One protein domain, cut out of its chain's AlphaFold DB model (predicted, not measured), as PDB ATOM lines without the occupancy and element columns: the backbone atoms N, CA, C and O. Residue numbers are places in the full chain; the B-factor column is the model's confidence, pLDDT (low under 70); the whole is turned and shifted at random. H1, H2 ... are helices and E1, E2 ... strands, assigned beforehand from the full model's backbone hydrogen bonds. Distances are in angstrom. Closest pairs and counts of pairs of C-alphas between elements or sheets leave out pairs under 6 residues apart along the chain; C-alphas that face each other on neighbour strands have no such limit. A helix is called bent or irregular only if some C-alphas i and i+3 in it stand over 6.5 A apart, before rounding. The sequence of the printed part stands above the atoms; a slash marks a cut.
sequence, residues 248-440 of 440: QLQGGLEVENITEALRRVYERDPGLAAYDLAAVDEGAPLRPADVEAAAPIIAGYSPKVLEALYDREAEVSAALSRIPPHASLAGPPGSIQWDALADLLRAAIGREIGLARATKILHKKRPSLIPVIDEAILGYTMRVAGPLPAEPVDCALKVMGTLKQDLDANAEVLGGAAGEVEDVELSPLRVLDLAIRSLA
ATOM      1  N   GLN A 248      92.959  71.160  50.869       94.25
ATOM      2  CA  GLN A 248      93.981  70.999  51.900       94.25
ATOM      3  C   GLN A 248      93.431  70.121  53.020       94.25
ATOM      4  O   GLN A 248      92.496  70.499  53.726       94.25
ATOM      5  N   LEU A 249      93.995  68.933  53.167       96.06
ATOM      6  CA  LEU A 249      93.559  67.922  54.119       96.06
ATOM      7  C   LEU A 249      94.521  67.831  55.304       96.06
ATOM      8  O   LEU A 249      95.699  68.200  55.231       96.06
ATOM      9  N   GLN A 250      94.024  67.294  56.416       95.44
ATOM     10  CA  GLN A 250      94.850  66.998  57.584       95.44
ATOM     11  C   GLN A 250      96.110  66.189  57.225       95.44
ATOM     12  O   GLN A 250      96.154  65.399  56.280       95.44
ATOM     13  N   GLY A 251      97.167  66.373  58.020       89.19
ATOM     14  CA  GLY A 251      98.445  65.686  57.807       89.19
ATOM     15  C   GLY A 251      99.256  66.206  56.614       89.19
ATOM     16  O   GLY A 251     100.164  65.503  56.170       89.19
ATOM     17  N   GLY A 252      98.945  67.408  56.109       90.62
ATOM     18  CA  GLY A 252      99.649  68.036  54.983       90.62
ATOM     19  C   GLY A 252      99.366  67.353  53.646       90.62
ATOM     20  O   GLY A 252     100.229  67.315  52.775       90.62
ATOM     21  N   LEU A 253      98.196  66.726  53.527       92.56
ATOM     22  CA  LEU A 253      97.747  66.079  52.304       92.56
ATOM     23  C   LEU A 253      97.046  67.096  51.413       92.56
ATOM     24  O   LEU A 253      96.253  67.898  51.893       92.56
ATOM     25  N   GLU A 254      97.293  67.020  50.112       93.44
ATOM     26  CA  GLU A 254      96.728  67.959  49.149       93.44
ATOM     27  C   GLU A 254      96.087  67.200  47.990       93.44
ATOM     28  O   GLU A 254      96.651  66.225  47.489       93.44
ATOM     29  N   VAL A 255      94.908  67.652  47.565       92.50
ATOM     30  CA  VAL A 255      94.263  67.195  46.328       92.50
ATOM     31  C   VAL A 255      94.205  68.377  45.376       92.50
ATOM     32  O   VAL A 255      93.395  69.288  45.545       92.50
ATOM     33  N   GLU A 256      95.092  68.371  44.387       90.19
ATOM     34  CA  GLU A 256      95.101  69.358  43.311       90.19
ATOM     35  C   GLU A 256      93.994  69.063  42.296       90.19
ATOM     36  O   GLU A 256      93.757  67.906  41.950       90.19
ATOM     37  N   ASN A 257      93.356  70.119  41.783       88.75
ATOM     38  CA  ASN A 257      92.266  70.036  40.808       88.75
ATOM     39  C   ASN A 257      91.182  69.027  41.230       88.75
ATOM     40  O   ASN A 257      91.047  67.940  40.662       88.75
ATOM     41  N   ILE A 258      90.407  69.402  42.249       88.19
ATOM     42  CA  ILE A 258      89.394  68.527  42.851       88.19
ATOM     43  C   ILE A 258      88.428  67.920  41.818       88.19
ATOM     44  O   ILE A 258      88.118  66.735  41.895       88.19
ATOM     45  N   THR A 259      88.012  68.687  40.808       85.88
ATOM     46  CA  THR A 259      87.092  68.224  39.760       85.88
ATOM     47  C   THR A 259      87.703  67.094  38.931       85.88
ATOM     48  O   THR A 259      87.073  66.054  38.731       85.88
ATOM     49  N   GLU A 260      88.954  67.253  38.498       87.19
ATOM     50  CA  GLU A 260      89.693  66.215  37.775       87.19
ATOM     51  C   GLU A 260      89.974  64.987  38.655       87.19
ATOM     52  O   GLU A 260      89.881  63.851  38.186       87.19
ATOM     53  N   ALA A 261      90.287  65.194  39.937       90.06
ATOM     54  CA  ALA A 261      90.505  64.107  40.888       90.06
ATOM     55  C   ALA A 261      89.245  63.241  41.058       90.06
ATOM     56  O   ALA A 261      89.332  62.013  41.004       90.06
ATOM     57  N   LEU A 262      88.072  63.869  41.193       89.56
ATOM     58  CA  LEU A 262      86.781  63.179  41.265       89.56
ATOM     59  C   LEU A 262      86.485  62.394  39.980       89.56
ATOM     60  O   LEU A 262      86.137  61.215  40.051       89.56
ATOM     61  N   ARG A 263      86.702  63.009  38.813       87.62
ATOM     62  CA  ARG A 263      86.517  62.361  37.504       87.62
ATOM     63  C   ARG A 263      87.354  61.084  37.378       87.62
ATOM     64  O   ARG A 263      86.837  60.033  37.012       87.62
ATOM     65  N   ARG A 264      88.632  61.130  37.774       89.00
ATOM     66  CA  ARG A 264      89.520  59.951  37.765       89.00
ATOM     67  C   ARG A 264      89.050  58.834  38.691       89.00
ATOM     68  O   ARG A 264      89.264  57.660  38.387       89.00
ATOM     69  N   VAL A 265      88.432  59.177  39.823       90.25
ATOM     70  CA  VAL A 265      87.860  58.176  40.732       90.25
ATOM     71  C   VAL A 265      86.704  57.439  40.054       90.25
ATOM     72  O   VAL A 265      86.686  56.211  40.093       90.25
ATOM     73  N   TYR A 266      85.799  58.147  39.373       88.88
ATOM     74  CA  TYR A 266      84.709  57.513  38.620       88.88
ATOM     75  C   TYR A 266      85.192  56.707  37.410       88.88
ATOM     76  O   TYR A 266      84.685  55.612  37.169       88.88
ATOM     77  N   GLU A 267      86.218  57.174  36.694       86.94
ATOM     78  CA  GLU A 267      86.840  56.400  35.611       86.94
ATOM     79  C   GLU A 267      87.438  55.077  36.113       86.94
ATOM     80  O   GLU A 267      87.353  54.050  35.435       86.94
ATOM     81  N   ARG A 268      88.049  55.092  37.305       86.56
ATOM     82  CA  ARG A 268      88.656  53.908  37.929       86.56
ATOM     83  C   ARG A 268      87.615  52.955  38.511       86.56
ATOM     84  O   ARG A 268      87.826  51.743  38.469       86.56
ATOM     85  N   ASP A 269      86.525  53.487  39.058       84.31
ATOM     86  CA  ASP A 269      85.438  52.713  39.655       84.31
ATOM     87  C   ASP A 269      84.061  53.232  39.197       84.31
ATOM     88  O   ASP A 269      83.406  54.014  39.898       84.31
ATOM     89  N   PRO A 270      83.573  52.741  38.042       83.00
ATOM     90  CA  PRO A 270      82.249  53.087  37.529       83.00
ATOM     91  C   PRO A 270      81.099  52.699  38.474       83.00
ATOM     92  O   PRO A 270      79.981  53.200  38.333       83.00
ATOM     93  N   GLY A 271      81.343  51.804  39.443       86.38
ATOM     94  CA  GLY A 271      80.365  51.433  40.460       86.38
ATOM     95  C   GLY A 271      80.016  52.600  41.382       86.38
ATOM     96  O   GLY A 271      78.858  52.722  41.781       86.38
ATOM     97  N   LEU A 272      80.972  53.492  41.671       88.50
ATOM     98  CA  LEU A 272      80.732  54.696  42.477       88.50
ATOM     99  C   LEU A 272      79.777  55.660  41.769       88.50
ATOM    100  O   LEU A 272      78.812  56.097  42.386       88.50
ATOM    101  N   ALA A 273      79.968  55.899  40.469       86.81
ATOM    102  CA  ALA A 273      79.061  56.740  39.689       86.81
ATOM    103  C   ALA A 273      77.633  56.162  39.666       86.81
ATOM    104  O   ALA A 273      76.661  56.868  39.933       86.81
ATOM    105  N   ALA A 274      77.494  54.850  39.435       87.31
ATOM    106  CA  ALA A 274      76.193  54.176  39.476       87.31
ATOM    107  C   ALA A 274      75.522  54.258  40.861       87.31
ATOM    108  O   ALA A 274      74.303  54.407  40.956       87.31
ATOM    109  N   TYR A 275      76.312  54.171  41.932       90.81
ATOM    110  CA  TYR A 275      75.840  54.331  43.304       90.81
ATOM    111  C   TYR A 275      75.357  55.757  43.591       90.81
ATOM    112  O   TYR A 275      74.287  55.938  44.178       90.81
ATOM    113  N   ASP A 276      76.116  56.769  43.174       90.25
ATOM    114  CA  ASP A 276      75.789  58.170  43.431       90.25
ATOM    115  C   ASP A 276      74.545  58.607  42.626       90.25
ATOM    116  O   ASP A 276      73.652  59.237  43.193       90.25
ATOM    117  N   LEU A 277      74.384  58.121  41.387       88.31
ATOM    118  CA  LEU A 277      73.196  58.336  40.541       88.31
ATOM    119  C   LEU A 277      71.911  57.651  41.045       88.31
ATOM    120  O   LEU A 277      70.806  58.042  40.660       88.31
ATOM    121  N   ALA A 278      72.015  56.603  41.867       87.25
ATOM    122  CA  ALA A 278      70.844  55.852  42.314       87.25
ATOM    123  C   ALA A 278      69.928  56.718  43.199       87.25
ATOM    124  O   ALA A 278      70.312  57.137  44.293       87.25
ATOM    125  N   ALA A 279      68.693  56.965  42.761       83.62
ATOM    126  CA  ALA A 279      67.742  57.773  43.518       83.62
ATOM    127  C   ALA A 279      67.192  57.009  44.735       83.62
ATOM    128  O   ALA A 279      66.643  55.913  44.602       83.62
ATOM    129  N   VAL A 280      67.287  57.619  45.918       84.94
ATOM    130  CA  VAL A 280      66.726  57.102  47.172       84.94
ATOM    131  C   VAL A 280      65.934  58.210  47.856       84.94
ATOM    132  O   VAL A 280      66.350  59.361  47.890       84.94
ATOM    133  N   ASP A 281      64.774  57.857  48.411       87.88
ATOM    134  CA  ASP A 281      64.021  58.769  49.268       87.88
ATOM    135  C   ASP A 281      64.690  58.816  50.650       87.88
ATOM    136  O   ASP A 281      64.586  57.867  51.439       87.88
ATOM    137  N   GLU A 282      65.403  59.911  50.912       86.44
ATOM    138  CA  GLU A 282      66.089  60.182  52.177       86.44
ATOM    139  C   GLU A 282      65.113  60.263  53.361       86.44
ATOM    140  O   GLU A 282      65.449  59.867  54.477       86.44
ATOM    141  N   GLY A 283      63.887  60.751  53.151       82.50
ATOM    142  CA  GLY A 283      62.879  60.902  54.202       82.50
ATOM    143  C   GLY A 283      62.147  59.606  54.549       82.50
ATOM    144  O   GLY A 283      61.605  59.481  55.649       82.50
ATOM    145  N   ALA A 284      62.137  58.639  53.633       85.44
ATOM    146  CA  ALA A 284      61.454  57.369  53.826       85.44
ATOM    147  C   ALA A 284      62.209  56.419  54.779       85.44
ATOM    148  O   ALA A 284      63.446  56.432  54.820       85.44
ATOM    149  N   PRO A 285      61.484  55.510  55.467       86.88
ATOM    150  CA  PRO A 285      62.071  54.356  56.151       86.88
ATOM    151  C   PRO A 285      63.041  53.576  55.259       86.88
ATOM    152  O   PRO A 285      62.997  53.690  54.029       86.88
ATOM    153  N   LEU A 286      63.910  52.779  55.878       86.94
ATOM    154  CA  LEU A 286      64.776  51.871  55.133       86.94
ATOM    155  C   LEU A 286      63.907  50.838  54.405       86.94
ATOM    156  O   LEU A 286      62.984  50.289  54.991       86.94
ATOM    157  N   ARG A 287      64.189  50.600  53.127       84.38
ATOM    158  CA  ARG A 287      63.483  49.655  52.258       84.38
ATOM    159  C   ARG A 287      64.488  48.760  51.533       84.38
ATOM    160  O   ARG A 287      65.622  49.187  51.309       84.38
ATOM    161  N   PRO A 288      64.059  47.586  51.039       79.81
ATOM    162  CA  PRO A 288      64.882  46.732  50.179       79.81
ATOM    163  C   PRO A 288      65.550  47.478  49.010       79.81
ATOM    164  O   PRO A 288      66.729  47.280  48.737       79.81
ATOM    165  N   ALA A 289      64.834  48.413  48.375       82.06
ATOM    166  CA  ALA A 289      65.357  49.214  47.264       82.06
ATOM    167  C   ALA A 289      66.577  50.078  47.646       82.06
ATOM    168  O   ALA A 289      67.422  50.359  46.804       82.06
ATOM    169  N   ASP A 290      66.699  50.481  48.914       85.50
ATOM    170  CA  ASP A 290      67.834  51.283  49.382       85.50
ATOM    171  C   ASP A 290      69.101  50.414  49.527       85.50
ATOM    172  O   ASP A 290      70.223  50.888  49.359       85.50
ATOM    173  N   VAL A 291      68.916  49.117  49.792       82.81
ATOM    174  CA  VAL A 291      69.977  48.101  49.789       82.81
ATOM    175  C   VAL A 291      70.412  47.817  48.348       82.81
ATOM    176  O   VAL A 291      71.601  47.820  48.046       82.81
ATOM    177  N   GLU A 292      69.461  47.662  47.426       82.75
ATOM    178  CA  GLU A 292      69.751  47.500  45.994       82.75
ATOM    179  C   GLU A 292      70.500  48.706  45.410       82.75
ATOM    180  O   GLU A 292      71.462  48.526  44.665       82.75
ATOM    181  N   ALA A 293      70.136  49.927  45.811       85.94
ATOM    182  CA  ALA A 293      70.838  51.146  45.412       85.94
ATOM    183  C   ALA A 293      72.315  51.157  45.852       85.94
ATOM    184  O   ALA A 293      73.154  51.767  45.193       85.94
ATOM    185  N   ALA A 294      72.649  50.459  46.942       86.44
ATOM    186  CA  ALA A 294      74.015  50.337  47.441       86.44
ATOM    187  C   ALA A 294      74.815  49.180  46.803       86.44
ATOM    188  O   ALA A 294      76.034  49.101  46.985       86.44
ATOM    189  N   ALA A 295      74.163  48.309  46.024       82.50
ATOM    190  CA  ALA A 295      74.773  47.130  45.411       82.50
ATOM    191  C   ALA A 295      76.004  47.407  44.525       82.50
ATOM    192  O   ALA A 295      76.941  46.612  44.611       82.50
ATOM    193  N   PRO A 296      76.077  48.492  43.721       83.81
ATOM    194  CA  PRO A 296      77.219  48.724  42.830       83.81
ATOM    195  C   PRO A 296      78.572  48.794  43.547       83.81
ATOM    196  O   PRO A 296      79.590  48.418  42.975       83.81
ATOM    197  N   ILE A 297      78.579  49.232  44.810       80.62
ATOM    198  CA  ILE A 297      79.800  49.425  45.608       80.62
ATOM    199  C   ILE A 297      79.876  48.487  46.818       80.62
ATOM    200  O   ILE A 297      80.737  48.644  47.691       80.62
ATOM    201  N   ILE A 298      78.977  47.505  46.903       76.12
ATOM    202  CA  ILE A 298      78.991  46.456  47.922       76.12
ATOM    203  C   ILE A 298      79.299  45.130  47.236       76.12
ATOM    204  O   ILE A 298      78.561  44.662  46.376       76.12
ATOM    205  N   ALA A 299      80.381  44.479  47.665       56.06
ATOM    206  CA  ALA A 299      80.723  43.145  47.196       56.06
ATOM    207  C   ALA A 299      79.650  42.139  47.644       56.06
ATOM    208  O   ALA A 299      79.674  41.698  48.792       56.06
ATOM    209  N   GLY A 300      78.726  41.826  46.728       55.44
ATOM    210  CA  GLY A 300      77.764  40.724  46.764       55.44
ATOM    211  C   GLY A 300      76.921  40.614  48.036       55.44
ATOM    212  O   GLY A 300      77.392  40.189  49.091       55.44
ATOM    213  N   TYR A 301      75.625  40.879  47.921       62.66
ATOM    214  CA  TYR A 301      74.669  40.517  48.960       62.66
ATOM    215  C   TYR A 301      74.480  38.998  48.999       62.66
ATOM    216  O   TYR A 301      73.766  38.430  48.173       62.66
ATOM    217  N   SER A 302      75.113  38.314  49.954       65.31
ATOM    218  CA  SER A 302      74.698  36.943  50.245       65.31
ATOM    219  C   SER A 302      73.259  36.967  50.789       65.31
ATOM    220  O   SER A 302      72.880  37.940  51.451       65.31
ATOM    221  N   PRO A 303      72.452  35.911  50.573       67.38
ATOM    222  CA  PRO A 303      71.091  35.837  51.114       67.38
ATOM    223  C   PRO A 303      71.029  36.113  52.622       67.38
ATOM    224  O   PRO A 303      70.118  36.781  53.095       67.38
ATOM    225  N   LYS A 304      72.063  35.686  53.353       69.56
ATOM    226  CA  LYS A 304      72.211  35.884  54.796       69.56
ATOM    227  C   LYS A 304      72.429  37.351  55.192       69.56
ATOM    228  O   LYS A 304      71.923  37.793  56.215       69.56
ATOM    229  N   VAL A 305      73.160  38.120  54.378       68.81
ATOM    230  CA  VAL A 305      73.343  39.565  54.607       68.81
ATOM    231  C   VAL A 305      72.043  40.319  54.332       68.81
ATOM    232  O   VAL A 305      71.728  41.248  55.069       68.81
ATOM    233  N   LEU A 306      71.277  39.916  53.311       72.00
ATOM    234  CA  LEU A 306      69.958  40.501  53.034       72.00
ATOM    235  C   LEU A 306      68.972  40.208  54.162       72.00
ATOM    236  O   LEU A 306      68.319  41.125  54.641       72.00
ATOM    237  N   GLU A 307      68.911  38.961  54.624       78.44
ATOM    238  CA  GLU A 307      68.083  38.557  55.764       78.44
ATOM    239  C   GLU A 307      68.444  39.352  57.026       78.44
ATOM    240  O   GLU A 307      67.576  39.977  57.629       78.44
ATOM    241  N   ALA A 308      69.737  39.464  57.348       78.25
ATOM    242  CA  ALA A 308      70.200  40.256  58.486       78.25
ATOM    243  C   ALA A 308      69.878  41.758  58.368       78.25
ATOM    244  O   ALA A 308      69.744  42.437  59.388       78.25
ATOM    245  N   LEU A 309      69.787  42.299  57.148       73.31
ATOM    246  CA  LEU A 309      69.347  43.676  56.910       73.31
ATOM    247  C   LEU A 309      67.834  43.820  57.102       73.31
ATOM    248  O   LEU A 309      67.407  44.770  57.756       73.31
ATOM    249  N   TYR A 310      67.042  42.874  56.592       80.12
ATOM    250  CA  TYR A 310      65.586  42.868  56.760       80.12
ATOM    251  C   TYR A 310      65.175  42.741  58.227       80.12
ATOM    252  O   TYR A 310      64.323  43.498  58.690       80.12
ATOM    253  N   ASP A 311      65.847  41.884  58.991       84.62
ATOM    254  CA  ASP A 311      65.586  41.711  60.424       84.62
ATOM    255  C   ASP A 311      65.799  43.002  61.231       84.62
ATOM    256  O   ASP A 311      65.230  43.179  62.311       84.62
ATOM    257  N   ARG A 312      66.613  43.927  60.710       86.12
ATOM    258  CA  ARG A 312      66.977  45.190  61.368       86.12
ATOM    259  C   ARG A 312      66.259  46.403  60.778       86.12
ATOM    260  O   ARG A 312      66.414  47.503  61.304       86.12
ATOM    261  N   GLU A 313      65.448  46.226  59.735       87.69
ATOM    262  CA  GLU A 313      64.778  47.316  59.014       87.69
ATOM    263  C   GLU A 313      63.969  48.219  59.956       87.69
ATOM    264  O   GLU A 313      64.070  49.446  59.887       87.69
ATOM    265  N   ALA A 314      63.206  47.620  60.876       89.44
ATOM    266  CA  ALA A 314      62.371  48.351  61.824       89.44
ATOM    267  C   ALA A 314      63.199  49.189  62.814       89.44
ATOM    268  O   ALA A 314      62.866  50.348  63.073       89.44
ATOM    269  N   GLU A 315      64.290  48.630  63.341       92.56
ATOM    270  CA  GLU A 315      65.171  49.310  64.298       92.56
ATOM    271  C   GLU A 315      65.929  50.462  63.623       92.56
ATOM    272  O   GLU A 315      65.951  51.586  64.131       92.56
ATOM    273  N   VAL A 316      66.480  50.210  62.431       93.19
ATOM    274  CA  VAL A 316      67.185  51.222  61.636       93.19
ATOM    275  C   VAL A 316      66.234  52.342  61.222       93.19
ATOM    276  O   VAL A 316      66.574  53.515  61.358       93.19
ATOM    277  N   SER A 317      65.019  52.012  60.783       92.19
ATOM    278  CA  SER A 317      64.008  53.008  60.410       92.19
ATOM    279  C   SER A 317      63.563  53.859  61.600       92.19
ATOM    280  O   SER A 317      63.430  55.078  61.473       92.19
ATOM    281  N   ALA A 318      63.392  53.252  62.778       93.25
ATOM    282  CA  ALA A 318      63.097  53.985  64.004       93.25
ATOM    283  C   ALA A 318      64.244  54.937  64.385       93.25
ATOM    284  O   ALA A 318      63.993  56.088  64.749       93.25
ATOM    285  N   ALA A 319      65.502  54.509  64.255       94.88
ATOM    286  CA  ALA A 319      66.652  55.379  64.487       94.88
ATOM    287  C   ALA A 319      66.747  56.518  63.453       94.88
ATOM    288  O   ALA A 319      66.909  57.672  63.846       94.88
ATOM    289  N   LEU A 320      66.545  56.233  62.160       93.50
ATOM    290  CA  LEU A 320      66.520  57.235  61.086       93.50
ATOM    291  C   LEU A 320      65.459  58.313  61.319       93.50
ATOM    292  O   LEU A 320      65.723  59.485  61.066       93.50
ATOM    293  N   SER A 321      64.285  57.945  61.842       92.44
ATOM    294  CA  SER A 321      63.198  58.897  62.121       92.44
ATOM    295  C   SER A 321      63.562  59.977  63.150       92.44
ATOM    296  O   SER A 321      62.946  61.040  63.173       92.44
ATOM    297  N   ARG A 322      64.582  59.725  63.984       92.62
ATOM    298  CA  ARG A 322      65.078  60.677  64.988       92.62
ATOM    299  C   ARG A 322      66.095  61.665  64.421       92.62
ATOM    300  O   ARG A 322      66.384  62.659  65.077       92.62
ATOM    301  N   ILE A 323      66.618  61.412  63.219       92.75
ATOM    302  CA  ILE A 323      67.624  62.246  62.559       92.75
ATOM    303  C   ILE A 323      66.988  62.920  61.336       92.75
ATOM    304  O   ILE A 323      66.538  62.215  60.428       92.75
ATOM    305  N   PRO A 324      66.984  64.263  61.244       90.50
ATOM    306  CA  PRO A 324      66.469  64.966  60.071       90.50
ATOM    307  C   PRO A 324      67.145  64.498  58.767       90.50
ATOM    308  O   PRO A 324      68.360  64.296  58.775       90.50
ATOM    309  N   PRO A 325      66.414  64.361  57.642       88.25
ATOM    310  CA  PRO A 325      67.000  63.987  56.347       88.25
ATOM    311  C   PRO A 325      68.155  64.898  55.923       88.25
ATOM    312  O   PRO A 325      69.215  64.422  55.537       88.25
ATOM    313  N   HIS A 326      67.993  66.204  56.138       87.50
ATOM    314  CA  HIS A 326      68.980  67.229  55.785       87.50
ATOM    315  C   HIS A 326      70.037  67.481  56.872       87.50
ATOM    316  O   HIS A 326      70.707  68.514  56.857       87.50
ATOM    317  N   ALA A 327      70.166  66.589  57.861       91.81
ATOM    318  CA  ALA A 327      71.267  66.674  58.813       91.81
ATOM    319  C   ALA A 327      72.603  66.571  58.057       91.81
ATOM    320  O   ALA A 327      72.751  65.755  57.148       91.81
ATOM    321  N   SER A 328      73.568  67.410  58.430       93.12
ATOM    322  CA  SER A 328      74.844  67.526  57.724       93.12
ATOM    323  C   SER A 328      76.018  67.525  58.692       93.12
ATOM    324  O   SER A 328      75.970  68.159  59.750       93.12
ATOM    325  N   LEU A 329      77.085  66.829  58.299       93.81
ATOM    326  CA  LEU A 329      78.359  66.797  59.005       93.81
ATOM    327  C   LEU A 329      79.125  68.125  58.850       93.81
ATOM    328  O   LEU A 329      79.801  68.563  59.783       93.81
ATOM    329  N   ALA A 330      78.919  68.808  57.717       90.25
ATOM    330  CA  ALA A 330      79.418  70.156  57.424       90.25
ATOM    331  C   ALA A 330      78.558  71.272  58.060       90.25
ATOM    332  O   ALA A 330      78.657  72.441  57.696       90.25
ATOM    333  N   GLY A 331      77.652  70.914  58.976       83.69
ATOM    334  CA  GLY A 331      76.839  71.872  59.714       83.69
ATOM    335  C   GLY A 331      77.626  72.625  60.801       83.69
ATOM    336  O   GLY A 331      78.717  72.197  61.203       83.69
ATOM    337  N   PRO A 332      77.062  73.736  61.315       81.69
ATOM    338  CA  PRO A 332      77.698  74.546  62.349       81.69
ATOM    339  C   PRO A 332      78.001  73.734  63.623       81.69
ATOM    340  O   PRO A 332      77.338  72.729  63.896       81.69
ATOM    341  N   PRO A 333      78.972  74.165  64.451       77.44
ATOM    342  CA  PRO A 333      79.322  73.459  65.681       77.44
ATOM    343  C   PRO A 333      78.093  73.171  66.555       77.44
ATOM    344  O   PRO A 333      77.304  74.066  66.858       77.44
ATOM    345  N   GLY A 334      77.924  71.909  66.956       78.75
ATOM    346  CA  GLY A 334      76.794  71.462  67.777       78.75
ATOM    347  C   GLY A 334      75.509  71.113  67.013       78.75
ATOM    348  O   GLY A 334      74.538  70.716  67.651       78.75
ATOM    349  N   SER A 335      75.480  71.196  65.676       86.00
ATOM    350  CA  SER A 335      74.309  70.782  64.880       86.00
ATOM    351  C   SER A 335      74.125  69.262  64.784       86.00
ATOM    352  O   SER A 335      73.048  68.793  64.419       86.00
ATOM    353  N   ILE A 336      75.173  68.487  65.080       89.62
ATOM    354  CA  ILE A 336      75.171  67.026  64.964       89.62
ATOM    355  C   ILE A 336      74.714  66.407  66.283       89.62
ATOM    356  O   ILE A 336      75.326  66.601  67.333       89.62
ATOM    357  N   GLN A 337      73.656  65.604  66.211       92.31
ATOM    358  CA  GLN A 337      73.166  64.810  67.333       92.31
ATOM    359  C   GLN A 337      73.941  63.490  67.414       92.31
ATOM    360  O   GLN A 337      73.476  62.454  66.937       92.31
ATOM    361  N   TRP A 338      75.141  63.535  67.998       94.06
ATOM    362  CA  TRP A 338      76.057  62.388  68.059       94.06
ATOM    363  C   TRP A 338      75.448  61.148  68.721       94.06
ATOM    364  O   TRP A 338      75.645  60.047  68.216       94.06
ATOM    365  N   ASP A 339      74.640  61.309  69.770       94.94
ATOM    366  CA  ASP A 339      73.976  60.178  70.435       94.94
ATOM    367  C   ASP A 339      72.952  59.489  69.523       94.94
ATOM    368  O   ASP A 339      72.900  58.262  69.441       94.94
ATOM    369  N   ALA A 340      72.161  60.273  68.781       94.69
ATOM    370  CA  ALA A 340      71.196  59.736  67.821       94.69
ATOM    371  C   ALA A 340      71.903  59.033  66.651       94.69
ATOM    372  O   ALA A 340      71.437  58.001  66.169       94.69
ATOM    373  N   LEU A 341      73.050  59.565  66.222       95.62
ATOM    374  CA  LEU A 341      73.889  58.954  65.197       95.62
ATOM    375  C   LEU A 341      74.521  57.645  65.687       95.62
ATOM    376  O   LEU A 341      74.499  56.652  64.964       95.62
ATOM    377  N   ALA A 342      75.010  57.609  66.928       97.00
ATOM    378  CA  ALA A 342      75.522  56.398  67.561       97.00
ATOM    379  C   ALA A 342      74.434  55.320  67.677       97.00
ATOM    380  O   ALA A 342      74.690  54.152  67.391       97.00
ATOM    381  N   ASP A 343      73.208  55.701  68.043       96.62
ATOM    382  CA  ASP A 343      72.058  54.794  68.048       96.62
ATOM    383  C   ASP A 343      71.751  54.239  66.651       96.62
ATOM    384  O   ASP A 343      71.516  53.039  66.509       96.62
ATOM    385  N   LEU A 344      71.768  55.086  65.615       96.56
ATOM    386  CA  LEU A 344      71.558  54.654  64.233       96.56
ATOM    387  C   LEU A 344      72.641  53.668  63.779       96.56
ATOM    388  O   LEU A 344      72.334  52.644  63.170       96.56
ATOM    389  N   LEU A 345      73.901  53.954  64.098       96.56
ATOM    390  CA  LEU A 345      75.024  53.080  63.779       96.56
ATOM    391  C   LEU A 345      74.925  51.748  64.532       96.56
ATOM    392  O   LEU A 345      75.103  50.706  63.908       96.56
ATOM    393  N   ARG A 346      74.555  51.747  65.821       95.62
ATOM    394  CA  ARG A 346      74.280  50.512  66.584       95.62
ATOM    395  C   ARG A 346      73.138  49.703  65.969       95.62
ATOM    396  O   ARG A 346      73.242  48.482  65.867       95.62
ATOM    397  N   ALA A 347      72.078  50.369  65.514       94.19
ATOM    398  CA  ALA A 347      70.964  49.714  64.835       94.19
ATOM    399  C   ALA A 347      71.396  49.097  63.493       94.19
ATOM    400  O   ALA A 347      71.004  47.978  63.180       94.19
ATOM    401  N   ALA A 348      72.251  49.761  62.714       92.44
ATOM    402  CA  ALA A 348      72.628  49.292  61.378       92.44
ATOM    403  C   ALA A 348      73.818  48.316  61.353       92.44
ATOM    404  O   ALA A 348      73.848  47.394  60.536       92.44
ATOM    405  N   ILE A 349      74.808  48.492  62.231       91.06
ATOM    406  CA  ILE A 349      76.036  47.694  62.244       91.06
ATOM    407  C   ILE A 349      75.781  46.385  63.000       91.06
ATOM    408  O   ILE A 349      76.008  46.253  64.199       91.06
ATOM    409  N   GLY A 350      75.287  45.388  62.268       82.31
ATOM    410  CA  GLY A 350      75.208  44.004  62.734       82.31
ATOM    411  C   GLY A 350      76.490  43.217  62.446       82.31
ATOM    412  O   GLY A 350      77.242  43.561  61.534       82.31
ATOM    413  N   ARG A 351      76.701  42.101  63.159       75.81
ATOM    414  CA  ARG A 351      77.841  41.183  62.947       75.81
ATOM    415  C   ARG A 351      77.965  40.708  61.487       75.81
ATOM    416  O   ARG A 351      79.071  40.591  60.980       75.81
ATOM    417  N   GLU A 352      76.838  40.453  60.822       78.44
ATOM    418  CA  GLU A 352      76.777  39.995  59.421       78.44
ATOM    419  C   GLU A 352      76.975  41.141  58.406       78.44
ATOM    420  O   GLU A 352      77.466  40.933  57.295       78.44
ATOM    421  N   ILE A 353      76.585  42.363  58.783       82.62
ATOM    422  CA  ILE A 353      76.563  43.532  57.894       82.62
ATOM    423  C   ILE A 353      77.932  44.222  57.920       82.62
ATOM    424  O   ILE A 353      78.533  44.445  56.869       82.62
ATOM    425  N   GLY A 354      78.451  44.499  59.117       87.69
ATOM    426  CA  GLY A 354      79.700  45.223  59.328       87.69
ATOM    427  C   GLY A 354      79.612  46.719  59.001       87.69
ATOM    428  O   GLY A 354      78.660  47.202  58.385       87.69
ATOM    429  N   LEU A 355      80.642  47.463  59.411       90.25
ATOM    430  CA  LEU A 355      80.713  48.925  59.294       90.25
ATOM    431  C   LEU A 355      80.596  49.423  57.845       90.25
ATOM    432  O   LEU A 355      79.785  50.299  57.541       90.25
ATOM    433  N   ALA A 356      81.390  48.848  56.940       88.19
ATOM    434  CA  ALA A 356      81.481  49.329  55.564       88.19
ATOM    435  C   ALA A 356      80.160  49.171  54.793       88.19
ATOM    436  O   ALA A 356      79.746  50.075  54.071       88.19
ATOM    437  N   ARG A 357      79.451  48.044  54.957       88.69
ATOM    438  CA  ARG A 357      78.154  47.845  54.286       88.69
ATOM    439  C   ARG A 357      77.067  48.716  54.902       88.69
ATOM    440  O   ARG A 357      76.292  49.317  54.165       88.69
ATOM    441  N   ALA A 358      77.025  48.804  56.232       91.69
ATOM    442  CA  ALA A 358      76.033  49.612  56.932       91.69
ATOM    443  C   ALA A 358      76.120  51.084  56.506       91.69
ATOM    444  O   ALA A 358      75.110  51.684  56.151       91.69
ATOM    445  N   THR A 359      77.328  51.650  56.468       94.81
ATOM    446  CA  THR A 359      77.535  53.055  56.083       94.81
ATOM    447  C   THR A 359      77.219  53.322  54.615       94.81
ATOM    448  O   THR A 359      76.594  54.331  54.325       94.81
ATOM    449  N   LYS A 360      77.516  52.395  53.695       92.62
ATOM    450  CA  LYS A 360      77.102  52.489  52.279       92.62
ATOM    451  C   LYS A 360      75.583  52.534  52.095       92.62
ATOM    452  O   LYS A 360      75.085  53.293  51.272       92.62
ATOM    453  N   ILE A 361      74.836  51.748  52.864       91.06
ATOM    454  CA  ILE A 361      73.367  51.754  52.801       91.06
ATOM    455  C   ILE A 361      72.821  53.041  53.435       91.06
ATOM    456  O   ILE A 361      71.983  53.730  52.858       91.06
ATOM    457  N   LEU A 362      73.330  53.399  54.615       93.94
ATOM    458  CA  LEU A 362      72.883  54.578  55.349       93.94
ATOM    459  C   LEU A 362      73.270  55.904  54.676       93.94
ATOM    460  O   LEU A 362      72.520  56.871  54.796       93.94
ATOM    461  N   HIS A 363      74.390  55.962  53.953       94.25
ATOM    462  CA  HIS A 363      74.808  57.150  53.206       94.25
ATOM    463  C   HIS A 363      73.736  57.568  52.200       94.25
ATOM    464  O   HIS A 363      73.391  58.739  52.157       94.25
ATOM    465  N   LYS A 364      73.081  56.633  51.496       90.25
ATOM    466  CA  LYS A 364      71.961  56.981  50.601       90.25
ATOM    467  C   LYS A 364      70.773  57.616  51.329       90.25
ATOM    468  O   LYS A 364      70.011  58.349  50.715       90.25
ATOM    469  N   LYS A 365      70.598  57.340  52.625       92.00
ATOM    470  CA  LYS A 365      69.554  57.969  53.448       92.00
ATOM    471  C   LYS A 365      69.981  59.313  54.010       92.00
ATOM    472  O   LYS A 365      69.121  60.150  54.261       92.00
ATOM    473  N   ARG A 366      71.266  59.503  54.292       93.38
ATOM    474  CA  ARG A 366      71.801  60.729  54.895       93.38
ATOM    475  C   ARG A 366      73.138  61.100  54.236       93.38
ATOM    476  O   ARG A 366      74.170  61.059  54.915       93.38
ATOM    477  N   PRO A 367      73.148  61.485  52.948       91.81
ATOM    478  CA  PRO A 367      74.386  61.653  52.175       91.81
ATOM    479  C   PRO A 367      75.236  62.832  52.648       91.81
ATOM    480  O   PRO A 367      76.434  62.893  52.381       91.81
ATOM    481  N   SER A 368      74.636  63.772  53.380       93.31
ATOM    482  CA  SER A 368      75.350  64.893  53.998       93.31
ATOM    483  C   SER A 368      75.883  64.585  55.402       93.31
ATOM    484  O   SER A 368      76.675  65.366  55.922       93.31
ATOM    485  N   LEU A 369      75.467  63.481  56.034       95.31
ATOM    486  CA  LEU A 369      75.821  63.152  57.423       95.31
ATOM    487  C   LEU A 369      76.712  61.916  57.545       95.31
ATOM    488  O   LEU A 369      77.608  61.890  58.385       95.31
ATOM    489  N   ILE A 370      76.426  60.873  56.768       96.12
ATOM    490  CA  ILE A 370      77.039  59.555  56.933       96.12
ATOM    491  C   ILE A 370      78.017  59.344  55.785       96.12
ATOM    492  O   ILE A 370      77.542  59.248  54.665       96.12
ATOM    493  N   PRO A 371      79.339  59.268  56.004       96.50
ATOM    494  CA  PRO A 371      80.300  58.994  54.936       96.50
ATOM    495  C   PRO A 371      80.179  57.558  54.430       96.50
ATOM    496  O   PRO A 371      79.729  56.661  55.150       96.50
ATOM    497  N   VAL A 372      80.662  57.310  53.216       95.31
ATOM    498  CA  VAL A 372      80.885  55.951  52.723       95.31
ATOM    499  C   VAL A 372      82.201  55.443  53.307       95.31
ATOM    500  O   VAL A 372      83.269  55.758  52.789       95.31
ATOM    501  N   ILE A 373      82.142  54.652  54.383       94.81
ATOM    502  CA  ILE A 373      83.349  54.153  55.056       94.81
ATOM    503  C   ILE A 373      83.847  52.873  54.375       94.81
ATOM    504  O   ILE A 373      83.161  51.851  54.332       94.81
ATOM    505  N   ASP A 374      85.072  52.923  53.865       88.81
ATOM    506  CA  ASP A 374      85.813  51.803  53.285       88.81
ATOM    507  C   ASP A 374      87.301  51.887  53.663       88.81
ATOM    508  O   ASP A 374      87.696  52.694  54.504       88.81
ATOM    509  N   GLU A 375      88.134  51.040  53.063       88.12
ATOM    510  CA  GLU A 375      89.568  50.989  53.360       88.12
ATOM    511  C   GLU A 375      90.291  52.320  53.105       88.12
ATOM    512  O   GLU A 375      91.201  52.652  53.863       88.12
ATOM    513  N   ALA A 376      89.871  53.114  52.112       90.31
ATOM    514  CA  ALA A 376      90.494  54.404  51.822       90.31
ATOM    515  C   ALA A 376      90.192  55.421  52.932       90.31
ATOM    516  O   ALA A 376      91.104  56.051  53.464       90.31
ATOM    517  N   ILE A 377      88.924  55.523  53.349       95.81
ATOM    518  CA  ILE A 377      88.515  56.427  54.438       95.81
ATOM    519  C   ILE A 377      89.111  55.995  55.786       95.81
ATOM    520  O   ILE A 377      89.565  56.833  56.573       95.81
ATOM    521  N   LEU A 378      89.155  54.686  56.057       93.75
ATOM    522  CA  LEU A 378      89.787  54.145  57.262       93.75
ATOM    523  C   LEU A 378      91.299  54.410  57.255       93.75
ATOM    524  O   LEU A 378      91.839  54.868  58.261       93.75
ATOM    525  N   GLY A 379      91.969  54.187  56.121       90.56
ATOM    526  CA  GLY A 379      93.399  54.443  55.943       90.56
ATOM    527  C   GLY A 379      93.757  55.918  56.111       90.56
ATOM    528  O   GLY A 379      94.705  56.241  56.829       90.56
ATOM    529  N   TYR A 380      92.958  56.817  55.533       95.00
ATOM    530  CA  TYR A 380      93.088  58.259  55.739       95.00
ATOM    531  C   TYR A 380      92.951  58.630  57.218       95.00
ATOM    532  O   TYR A 380      93.848  59.250  57.787       95.00
ATOM    533  N   THR A 381      91.882  58.169  57.874       96.12
ATOM    534  CA  THR A 381      91.635  58.460  59.294       96.12
ATOM    535  C   THR A 381      92.773  57.942  60.175       96.12
ATOM    536  O   THR A 381      93.231  58.649  61.070       96.12
ATOM    537  N   MET A 382      93.286  56.736  59.908       93.25
ATOM    538  CA  MET A 382      94.442  56.192  60.625       93.25
ATOM    539  C   MET A 382      95.696  57.045  60.449       93.25
ATOM    540  O   MET A 382      96.454  57.224  61.403       93.25
ATOM    541  N   ARG A 383      95.914  57.567  59.239       92.81
ATOM    542  CA  ARG A 383      97.070  58.400  58.909       92.81
ATOM    543  C   ARG A 383      97.040  59.744  59.634       92.81
ATOM    544  O   ARG A 383      98.092  60.179  60.093       92.81
ATOM    545  N   VAL A 384      95.874  60.386  59.743       95.12
ATOM    546  CA  VAL A 384      95.769  61.759  60.277       95.12
ATOM    547  C   VAL A 384      95.331  61.830  61.743       95.12
ATOM    548  O   VAL A 384      95.735  62.742  62.456       95.12
ATOM    549  N   ALA A 385      94.559  60.850  62.225       92.50
ATOM    550  CA  ALA A 385      93.993  60.818  63.578       92.50
ATOM    551  C   ALA A 385      94.462  59.609  64.416       92.50
ATOM    552  O   ALA A 385      93.985  59.393  65.539       92.50
ATOM    553  N   GLY A 386      95.386  58.796  63.895       91.06
ATOM    554  CA  GLY A 386      95.974  57.657  64.601       91.06
ATOM    555  C   GLY A 386      95.047  56.435  64.724       91.06
ATOM    556  O   GLY A 386      94.027  56.347  64.041       91.06
ATOM    557  N   PRO A 387      95.370  55.470  65.609       90.44
ATOM    558  CA  PRO A 387      94.712  54.160  65.665       90.44
ATOM    559  C   PRO A 387      93.186  54.228  65.784       90.44
ATOM    560  O   PRO A 387      92.650  55.030  66.551       90.44
ATOM    561  N   LEU A 388      92.480  53.373  65.045       91.12
ATOM    562  CA  LEU A 388      91.019  53.297  65.085       91.12
ATOM    563  C   LEU A 388      90.533  52.414  66.250       91.12
ATOM    564  O   LEU A 388      91.165  51.393  66.535       91.12
ATOM    565  N   PRO A 389      89.417  52.773  66.911       93.00
ATOM    566  CA  PRO A 389      88.745  51.911  67.877       93.00
ATOM    567  C   PRO A 389      88.388  50.543  67.287       93.00
ATOM    568  O   PRO A 389      88.025  50.437  66.116       93.00
ATOM    569  N   ALA A 390      88.456  49.500  68.117       83.44
ATOM    570  CA  ALA A 390      88.026  48.154  67.730       83.44
ATOM    571  C   ALA A 390      86.494  48.021  67.683       83.44
ATOM    572  O   ALA A 390      85.968  47.203  66.929       83.44
ATOM    573  N   GLU A 391      85.780  48.810  68.491       93.88
ATOM    574  CA  GLU A 391      84.321  48.852  68.483       93.88
ATOM    575  C   GLU A 391      83.839  49.599  67.213       93.88
ATOM    576  O   GLU A 391      84.305  50.713  66.946       93.88
ATOM    577  N   PRO A 392      82.974  48.989  66.374       92.06
ATOM    578  CA  PRO A 392      82.611  49.554  65.073       92.06
ATOM    579  C   PRO A 392      81.914  50.918  65.098       92.06
ATOM    580  O   PRO A 392      82.097  51.702  64.165       92.06
ATOM    581  N   VAL A 393      81.098  51.202  66.111       96.50
ATOM    582  CA  VAL A 393      80.375  52.472  66.242       96.50
ATOM    583  C   VAL A 393      81.329  53.583  66.655       96.50
ATOM    584  O   VAL A 393      81.356  54.620  65.999       96.50
ATOM    585  N   ASP A 394      82.181  53.354  67.645       96.75
ATOM    586  CA  ASP A 394      83.249  54.258  68.063       96.75
ATOM    587  C   ASP A 394      84.215  54.529  66.904       96.75
ATOM    588  O   ASP A 394      84.644  55.664  66.691       96.75
ATOM    589  N   CYS A 395      84.522  53.501  66.104       96.19
ATOM    590  CA  CYS A 395      85.301  53.643  64.879       96.19
ATOM    591  C   CYS A 395      84.613  54.580  63.876       96.19
ATOM    592  O   CYS A 395      85.227  55.545  63.416       96.19
ATOM    593  N   ALA A 396      83.326  54.361  63.591       97.44
ATOM    594  CA  ALA A 396      82.548  55.215  62.697       97.44
ATOM    595  C   ALA A 396      82.475  56.669  63.191       97.44
ATOM    596  O   ALA A 396      82.670  57.600  62.412       97.44
ATOM    597  N   LEU A 397      82.238  56.868  64.490       97.69
ATOM    598  CA  LEU A 397      82.169  58.189  65.113       97.69
ATOM    599  C   LEU A 397      83.524  58.901  65.062       97.69
ATOM    600  O   LEU A 397      83.570  60.093  64.757       97.69
ATOM    601  N   LYS A 398      84.635  58.183  65.277       97.25
ATOM    602  CA  LYS A 398      85.984  58.738  65.110       97.25
ATOM    603  C   LYS A 398      86.243  59.170  63.665       97.25
ATOM    604  O   LYS A 398      86.774  60.261  63.452       97.25
ATOM    605  N   VAL A 399      85.854  58.354  62.683       98.00
ATOM    606  CA  VAL A 399      85.951  58.703  61.255       98.00
ATOM    607  C   VAL A 399      85.154  59.974  60.967       98.00
ATOM    608  O   VAL A 399      85.710  60.942  60.459       98.00
ATOM    609  N   MET A 400      83.883  60.030  61.363       97.62
ATOM    610  CA  MET A 400      83.029  61.203  61.146       97.62
ATOM    611  C   MET A 400      83.577  62.460  61.837       97.62
ATOM    612  O   MET A 400      83.573  63.536  61.248       97.62
ATOM    613  N   GLY A 401      84.096  62.342  63.063       96.69
ATOM    614  CA  GLY A 401      84.741  63.456  63.763       96.69
ATOM    615  C   GLY A 401      86.027  63.938  63.083       96.69
ATOM    616  O   GLY A 401      86.342  65.125  63.144       96.69
ATOM    617  N   THR A 402      86.747  63.040  62.406       97.19
ATOM    618  CA  THR A 402      87.944  63.377  61.623       97.19
ATOM    619  C   THR A 402      87.557  64.088  60.331       97.19
ATOM    620  O   THR A 402      88.045  65.185  60.080       97.19
ATOM    621  N   LEU A 403      86.617  63.531  59.560       97.31
ATOM    622  CA  LEU A 403      86.126  64.141  58.318       97.31
ATOM    623  C   LEU A 403      85.449  65.490  58.561       97.31
ATOM    624  O   LEU A 403      85.563  66.394  57.738       97.31
ATOM    625  N   LYS A 404      84.780  65.664  59.708       95.75
ATOM    626  CA  LYS A 404      84.212  66.957  60.097       95.75
ATOM    627  C   LYS A 404      85.268  68.063  60.147       95.75
ATOM    628  O   LYS A 404      84.973  69.177  59.737       95.75
ATOM    629  N   GLN A 405      86.473  67.777  60.636       94.94
ATOM    630  CA  GLN A 405      87.526  68.792  60.723       94.94
ATOM    631  C   GLN A 405      87.954  69.264  59.329       94.94
ATOM    632  O   GLN A 405      88.079  70.467  59.116       94.94
ATOM    633  N   ASP A 406      88.088  68.345  58.367       96.25
ATOM    634  CA  ASP A 406      88.376  68.709  56.973       96.25
ATOM    635  C   ASP A 406      87.201  69.437  56.313       96.25
ATOM    636  O   ASP A 406      87.424  70.397  55.576       96.25
ATOM    637  N   LEU A 407      85.957  69.028  56.592       95.12
ATOM    638  CA  LEU A 407      84.761  69.717  56.099       95.12
ATOM    639  C   LEU A 407      84.688  71.157  56.602       95.12
ATOM    640  O   LEU A 407      84.444  72.065  55.814       95.12
ATOM    641  N   ASP A 408      84.909  71.358  57.899       93.50
ATOM    642  CA  ASP A 408      84.861  72.677  58.524       93.50
ATOM    643  C   ASP A 408      86.006  73.567  58.002       93.50
ATOM    644  O   ASP A 408      85.794  74.750  57.741       93.50
ATOM    645  N   ALA A 409      87.202  73.000  57.794       93.56
ATOM    646  CA  ALA A 409      88.361  73.721  57.263       93.56
ATOM    647  C   ALA A 409      88.230  74.080  55.773       93.56
ATOM    648  O   ALA A 409      88.792  75.083  55.337       93.56
ATOM    649  N   ASN A 410      87.477  73.291  55.000       93.50
ATOM    650  CA  ASN A 410      87.373  73.427  53.545       93.50
ATOM    651  C   ASN A 410      85.944  73.727  53.060       93.50
ATOM    652  O   ASN A 410      85.615  73.447  51.907       93.50
ATOM    653  N   ALA A 411      85.089  74.305  53.908       90.19
ATOM    654  CA  ALA A 411      83.662  74.478  53.621       90.19
ATOM    655  C   ALA A 411      83.376  75.245  52.315       90.19
ATOM    656  O   ALA A 411      82.493  74.851  51.555       90.19
ATOM    657  N   GLU A 412      84.132  76.311  52.023       87.44
ATOM    658  CA  GLU A 412      83.973  77.085  50.781       87.44
ATOM    659  C   GLU A 412      84.386  76.280  49.542       87.44
ATOM    660  O   GLU A 412      83.657  76.247  48.552       87.44
ATOM    661  N   VAL A 413      85.533  75.598  49.614       88.19
ATOM    662  CA  VAL A 413      86.079  74.785  48.517       88.19
ATOM    663  C   VAL A 413      85.150  73.616  48.197       88.19
ATOM    664  O   VAL A 413      84.761  73.426  47.046       88.19
ATOM    665  N   LEU A 414      84.752  72.863  49.221       88.75
ATOM    666  CA  LEU A 414      83.877  71.703  49.075       88.75
ATOM    667  C   LEU A 414      82.459  72.113  48.667       88.75
ATOM    668  O   LEU A 414      81.838  71.416  47.874       88.75
ATOM    669  N   GLY A 415      81.956  73.253  49.152       82.56
ATOM    670  CA  GLY A 415      80.672  73.809  48.725       82.56
ATOM    671  C   GLY A 415      80.672  74.278  47.266       82.56
ATOM    672  O   GLY A 415      79.666  74.120  46.582       82.56
ATOM    673  N   GLY A 416      81.793  74.813  46.771       77.81
ATOM    674  CA  GLY A 416      81.957  75.191  45.363       77.81
ATOM    675  C   GLY A 416      82.121  73.993  44.423       77.81
ATOM    676  O   GLY A 416      81.610  74.020  43.308       77.81
ATOM    677  N   ALA A 417      82.794  72.934  44.885       74.38
ATOM    678  CA  ALA A 417      82.971  71.682  44.147       74.38
ATOM    679  C   ALA A 417      81.749  70.745  44.215       74.38
ATOM    680  O   ALA A 417      81.660  69.804  43.437       74.38
ATOM    681  N   ALA A 418      80.794  71.007  45.113       62.22
ATOM    682  CA  ALA A 418      79.532  70.271  45.234       62.22
ATOM    683  C   ALA A 418      78.553  70.488  44.051       62.22
ATOM    684  O   ALA A 418      77.423  70.009  44.095       62.22
ATOM    685  N   GLY A 419      78.967  71.191  42.989       59.44
ATOM    686  CA  GLY A 419      78.213  71.349  41.741       59.44
ATOM    687  C   GLY A 419      78.585  70.298  40.688       59.44
ATOM    688  O   GLY A 419      79.747  69.919  40.597       59.44
ATOM    689  N   GLU A 420      77.583  69.856  39.917       56.31
ATOM    690  CA  GLU A 420      77.597  68.812  38.870       56.31
ATOM    691  C   GLU A 420      78.994  68.352  38.400       56.31
ATOM    692  O   GLU A 420      79.602  68.929  37.498       56.31
ATOM    693  N   VAL A 421      79.469  67.244  38.976       61.97
ATOM    694  CA  VAL A 421      80.521  66.420  38.371       61.97
ATOM    695  C   VAL A 421      79.815  65.254  37.689       61.97
ATOM    696  O   VAL A 421      79.168  64.458  38.364       61.97
ATOM    697  N   GLU A 422      79.905  65.176  36.360       61.41
ATOM    698  CA  GLU A 422      79.238  64.140  35.546       61.41
ATOM    699  C   GLU A 422      77.711  64.046  35.768       61.41
ATOM    700  O   GLU A 422      77.169  62.957  35.934       61.41
ATOM    701  N   ASP A 423      77.008  65.186  35.782       68.06
ATOM    702  CA  ASP A 423      75.548  65.274  35.991       68.06
ATOM    703  C   ASP A 423      75.058  64.743  37.362       68.06
ATOM    704  O   ASP A 423      73.867  64.475  37.545       68.06
ATOM    705  N   VAL A 424      75.957  64.598  38.348       72.56
ATOM    706  CA  VAL A 424      75.623  64.164  39.714       72.56
ATOM    707  C   VAL A 424      75.746  65.323  40.702       72.56
ATOM    708  O   VAL A 424      76.801  65.945  40.827       72.56
ATOM    709  N   GLU A 425      74.674  65.589  41.450       82.31
ATOM    710  CA  GLU A 425      74.683  66.537  42.567       82.31
ATOM    711  C   GLU A 425      75.242  65.847  43.822       82.31
ATOM    712  O   GLU A 425      74.656  64.895  44.344       82.31
ATOM    713  N   LEU A 426      76.407  66.298  44.295       88.12
ATOM    714  CA  LEU A 426      77.130  65.675  45.405       88.12
ATOM    715  C   LEU A 426      77.061  66.543  46.660       88.12
ATOM    716  O   LEU A 426      77.228  67.756  46.609       88.12
ATOM    717  N   SER A 427      76.896  65.918  47.828       91.25
ATOM    718  CA  SER A 427      77.062  66.632  49.096       91.25
ATOM    719  C   SER A 427      78.540  67.012  49.310       91.25
ATOM    720  O   SER A 427      79.427  66.279  48.863       91.25
ATOM    721  N   PRO A 428      78.855  68.079  50.072       93.25
ATOM    722  CA  PRO A 428      80.240  68.399  50.436       93.25
ATOM    723  C   PRO A 428      80.978  67.232  51.107       93.25
ATOM    724  O   PRO A 428      82.167  67.019  50.872       93.25
ATOM    725  N   LEU A 429      80.259  66.432  51.907       95.44
ATOM    726  CA  LEU A 429      80.788  65.205  52.499       95.44
ATOM    727  C   LEU A 429      81.166  64.185  51.422       95.44
ATOM    728  O   LEU A 429      82.237  63.591  51.499       95.44
ATOM    729  N   ARG A 430      80.315  63.995  50.408       93.62
ATOM    730  CA  ARG A 430      80.583  63.048  49.325       93.62
ATOM    731  C   ARG A 430      81.748  63.496  48.437       93.62
ATOM    732  O   ARG A 430      82.555  62.658  48.041       93.62
ATOM    733  N   VAL A 431      81.885  64.800  48.191       93.88
ATOM    734  CA  VAL A 431      83.051  65.381  47.503       93.88
ATOM    735  C   VAL A 431      84.338  65.090  48.280       93.88
ATOM    736  O   VAL A 431      85.294  64.581  47.698       93.88
ATOM    737  N   LEU A 432      84.357  65.343  49.594       95.62
ATOM    738  CA  LEU A 432      85.509  65.035  50.449       95.62
ATOM    739  C   LEU A 432      85.849  63.537  50.428       95.62
ATOM    740  O   LEU A 432      87.006  63.154  50.260       95.62
ATOM    741  N   ASP A 433      84.832  62.687  50.547       94.75
ATOM    742  CA  ASP A 433      84.947  61.232  50.484       94.75
ATOM    743  C   ASP A 433      85.625  60.753  49.183       94.75
ATOM    744  O   ASP A 433      86.441  59.826  49.203       94.75
ATOM    745  N   LEU A 434      85.278  61.336  48.032       93.88
ATOM    746  CA  LEU A 434      85.882  61.002  46.735       93.88
ATOM    747  C   LEU A 434      87.287  61.595  46.590       93.88
ATOM    748  O   LEU A 434      88.188  60.915  46.102       93.88
ATOM    749  N   ALA A 435      87.505  62.816  47.081       94.31
ATOM    750  CA  ALA A 435      88.820  63.447  47.094       94.31
ATOM    751  C   ALA A 435      89.830  62.609  47.897       94.31
ATOM    752  O   ALA A 435      90.927  62.340  47.413       94.31
ATOM    753  N   ILE A 436      89.442  62.089  49.066       95.44
ATOM    754  CA  ILE A 436      90.289  61.183  49.857       95.44
ATOM    755  C   ILE A 436      90.601  59.891  49.084       95.44
ATOM    756  O   ILE A 436      91.740  59.427  49.104       95.44
ATOM    757  N   ARG A 437      89.629  59.317  48.362       93.19
ATOM    758  CA  ARG A 437      89.856  58.118  47.529       93.19
ATOM    759  C   ARG A 437      90.818  58.359  46.374       93.19
ATOM    760  O   ARG A 437      91.495  57.424  45.968       93.19
ATOM    761  N   SER A 438      90.904  59.586  45.866       92.81
ATOM    762  CA  SER A 438      91.870  59.925  44.815       92.81
ATOM    763  C   SER A 438      93.331  59.834  45.287       92.81
ATOM    764  O   SER A 438      94.231  59.705  44.460       92.81
ATOM    765  N   LEU A 439      93.564  59.850  46.608       87.38
ATOM    766  CA  LEU A 439      94.888  59.720  47.226       87.38
ATOM    767  C   LEU A 439      95.321  58.262  47.466       87.38
ATOM    768  O   LEU A 439      96.463  58.042  47.881       87.38
ATOM    769  N   ALA A 440      94.423  57.289  47.268       75.00
ATOM    770  CA  ALA A 440      94.635  55.860  47.520       75.00
ATOM    771  C   ALA A 440      94.848  55.066  46.220       75.00
ATOM    772  O   ALA A 440      95.735  54.183  46.209       75.00
TER     773      ALA A 440
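This is residues 248 to 440 of the 440 residues of the protein "Cyclic pyranopterin monophosphate synthase" of Dehalococcoidia bacterium (UniProt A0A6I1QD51). The model is a compact mass of crossed helices in two groups, with the longest helix, H9, running along one side and joining them: its first part packs on H6 and H7, its later part on H8 and H11. In one group H11 is crossed by H1, H8 and H10; in the other H7 crosses H3, the hairpin of H5 and H6 is beside the start of H9, and H4 is at the far end, while the link from H7 to H8 passes through the middle of the whole. The printed part has 193 residues with eleven named helices and one named strand, in the order E1, then H1 to H11, and the class is mostly helix. The whole is compact, with a radius of gyration of the C-alphas of 15.6 A, and rounded, with spans of 44 by 32 by 28 A.

H9, residues 392 to 409, is the longest helix; it runs 26.0 A from C-alpha 392 at (82.611, 49.554, 65.073) to C-alpha 409 at (88.361, 73.721, 57.263). Before it come H6, residues 338 to 348 and 15.1 A long, H7, residues 354 to 365 and 17.3 A long, and H8, residues 375 to 385 and 14.9 A long. After it come H10, residues 411 to 417, and H11, residues 428 to 438, which is 15.4 A long and ends with C-alpha 438 at (91.870, 59.925, 44.815). The strand E1, residues 253 to 255, begins with C-alpha 253 at (97.747, 66.079, 52.304). It is followed by H1, residues 258 to 268 and 15.4 A long, H2, residues 270 to 277, H3, residues 288 to 297 and 15.8 A long, H4, residues 303 to 310, and H5, residues 313 to 321. H3 is irregular: C-alphas 293 and 296 are 7.3 A apart.

H9 and H11 are the hubs, touching four helices each. With residues 393 to 397 alone H9 touches H6, at a steep tilt of 47 degrees, opposite ways; the closest C-alphas, of Leu 345 and Val 393, are 5.9 A apart. H9 also touches H7 at Leu 355 and Pro 392, 6.1 A between C-alphas. With residues 399 to 403 alone it touches H8, at a tilt of 69 degrees, only just steep; the closest C-alphas are those of Thr 381 and Val 399, at 6.0 A. H9 and H11 touch about perpendicular, at 80 degrees, with the C-alphas of Leu 407 and Leu 429 closest at 7.0 A. H11 touches H1 at Ala 261 and Ser 438, 5.9 A between C-alphas, H8 at Ala 376 and Arg 437, 5.7 A, and H10 at Leu 414 and Pro 428, 5.1 A. H5 and H6 form a hairpin, at a shallow tilt of 17 degrees, with the C-alphas of Ala 319 and Leu 344 closest at 5.0 A. H2 and H3 form another, at 34.7 degrees, only just shallow; the closest C-alphas, of Gly 271 and Pro 296, are 4.8 A apart. H3 touches H7 at Ala 294 and Ile 361, 5.6 A between C-alphas. H4 is close to H3 but not clearly touching, with C-alphas 288 and 310 at 7.7 A. E1 pairs with no named strand; its residues 253 to 254 pair antiparallel with residues 248 to 249. Every O i to N i+4 pair is within hydrogen-bond range in H1, H2, H4, H5, H6, H8, H10 and H11, against 4 of 6 in H3, 6 of 8 in H7 and 12 of 14 in H9.

The two C-alphas farthest apart, of Glu 256 and Asp 311, are 43.9 A apart. The printed part has no cut and ends at residue 440, the chain's last. The link from H5 to H6, residues 322 to 337, is long. The mean pLDDT of the printed part is 87.9; residues 299 to 305 and 418 to 423 are under 70.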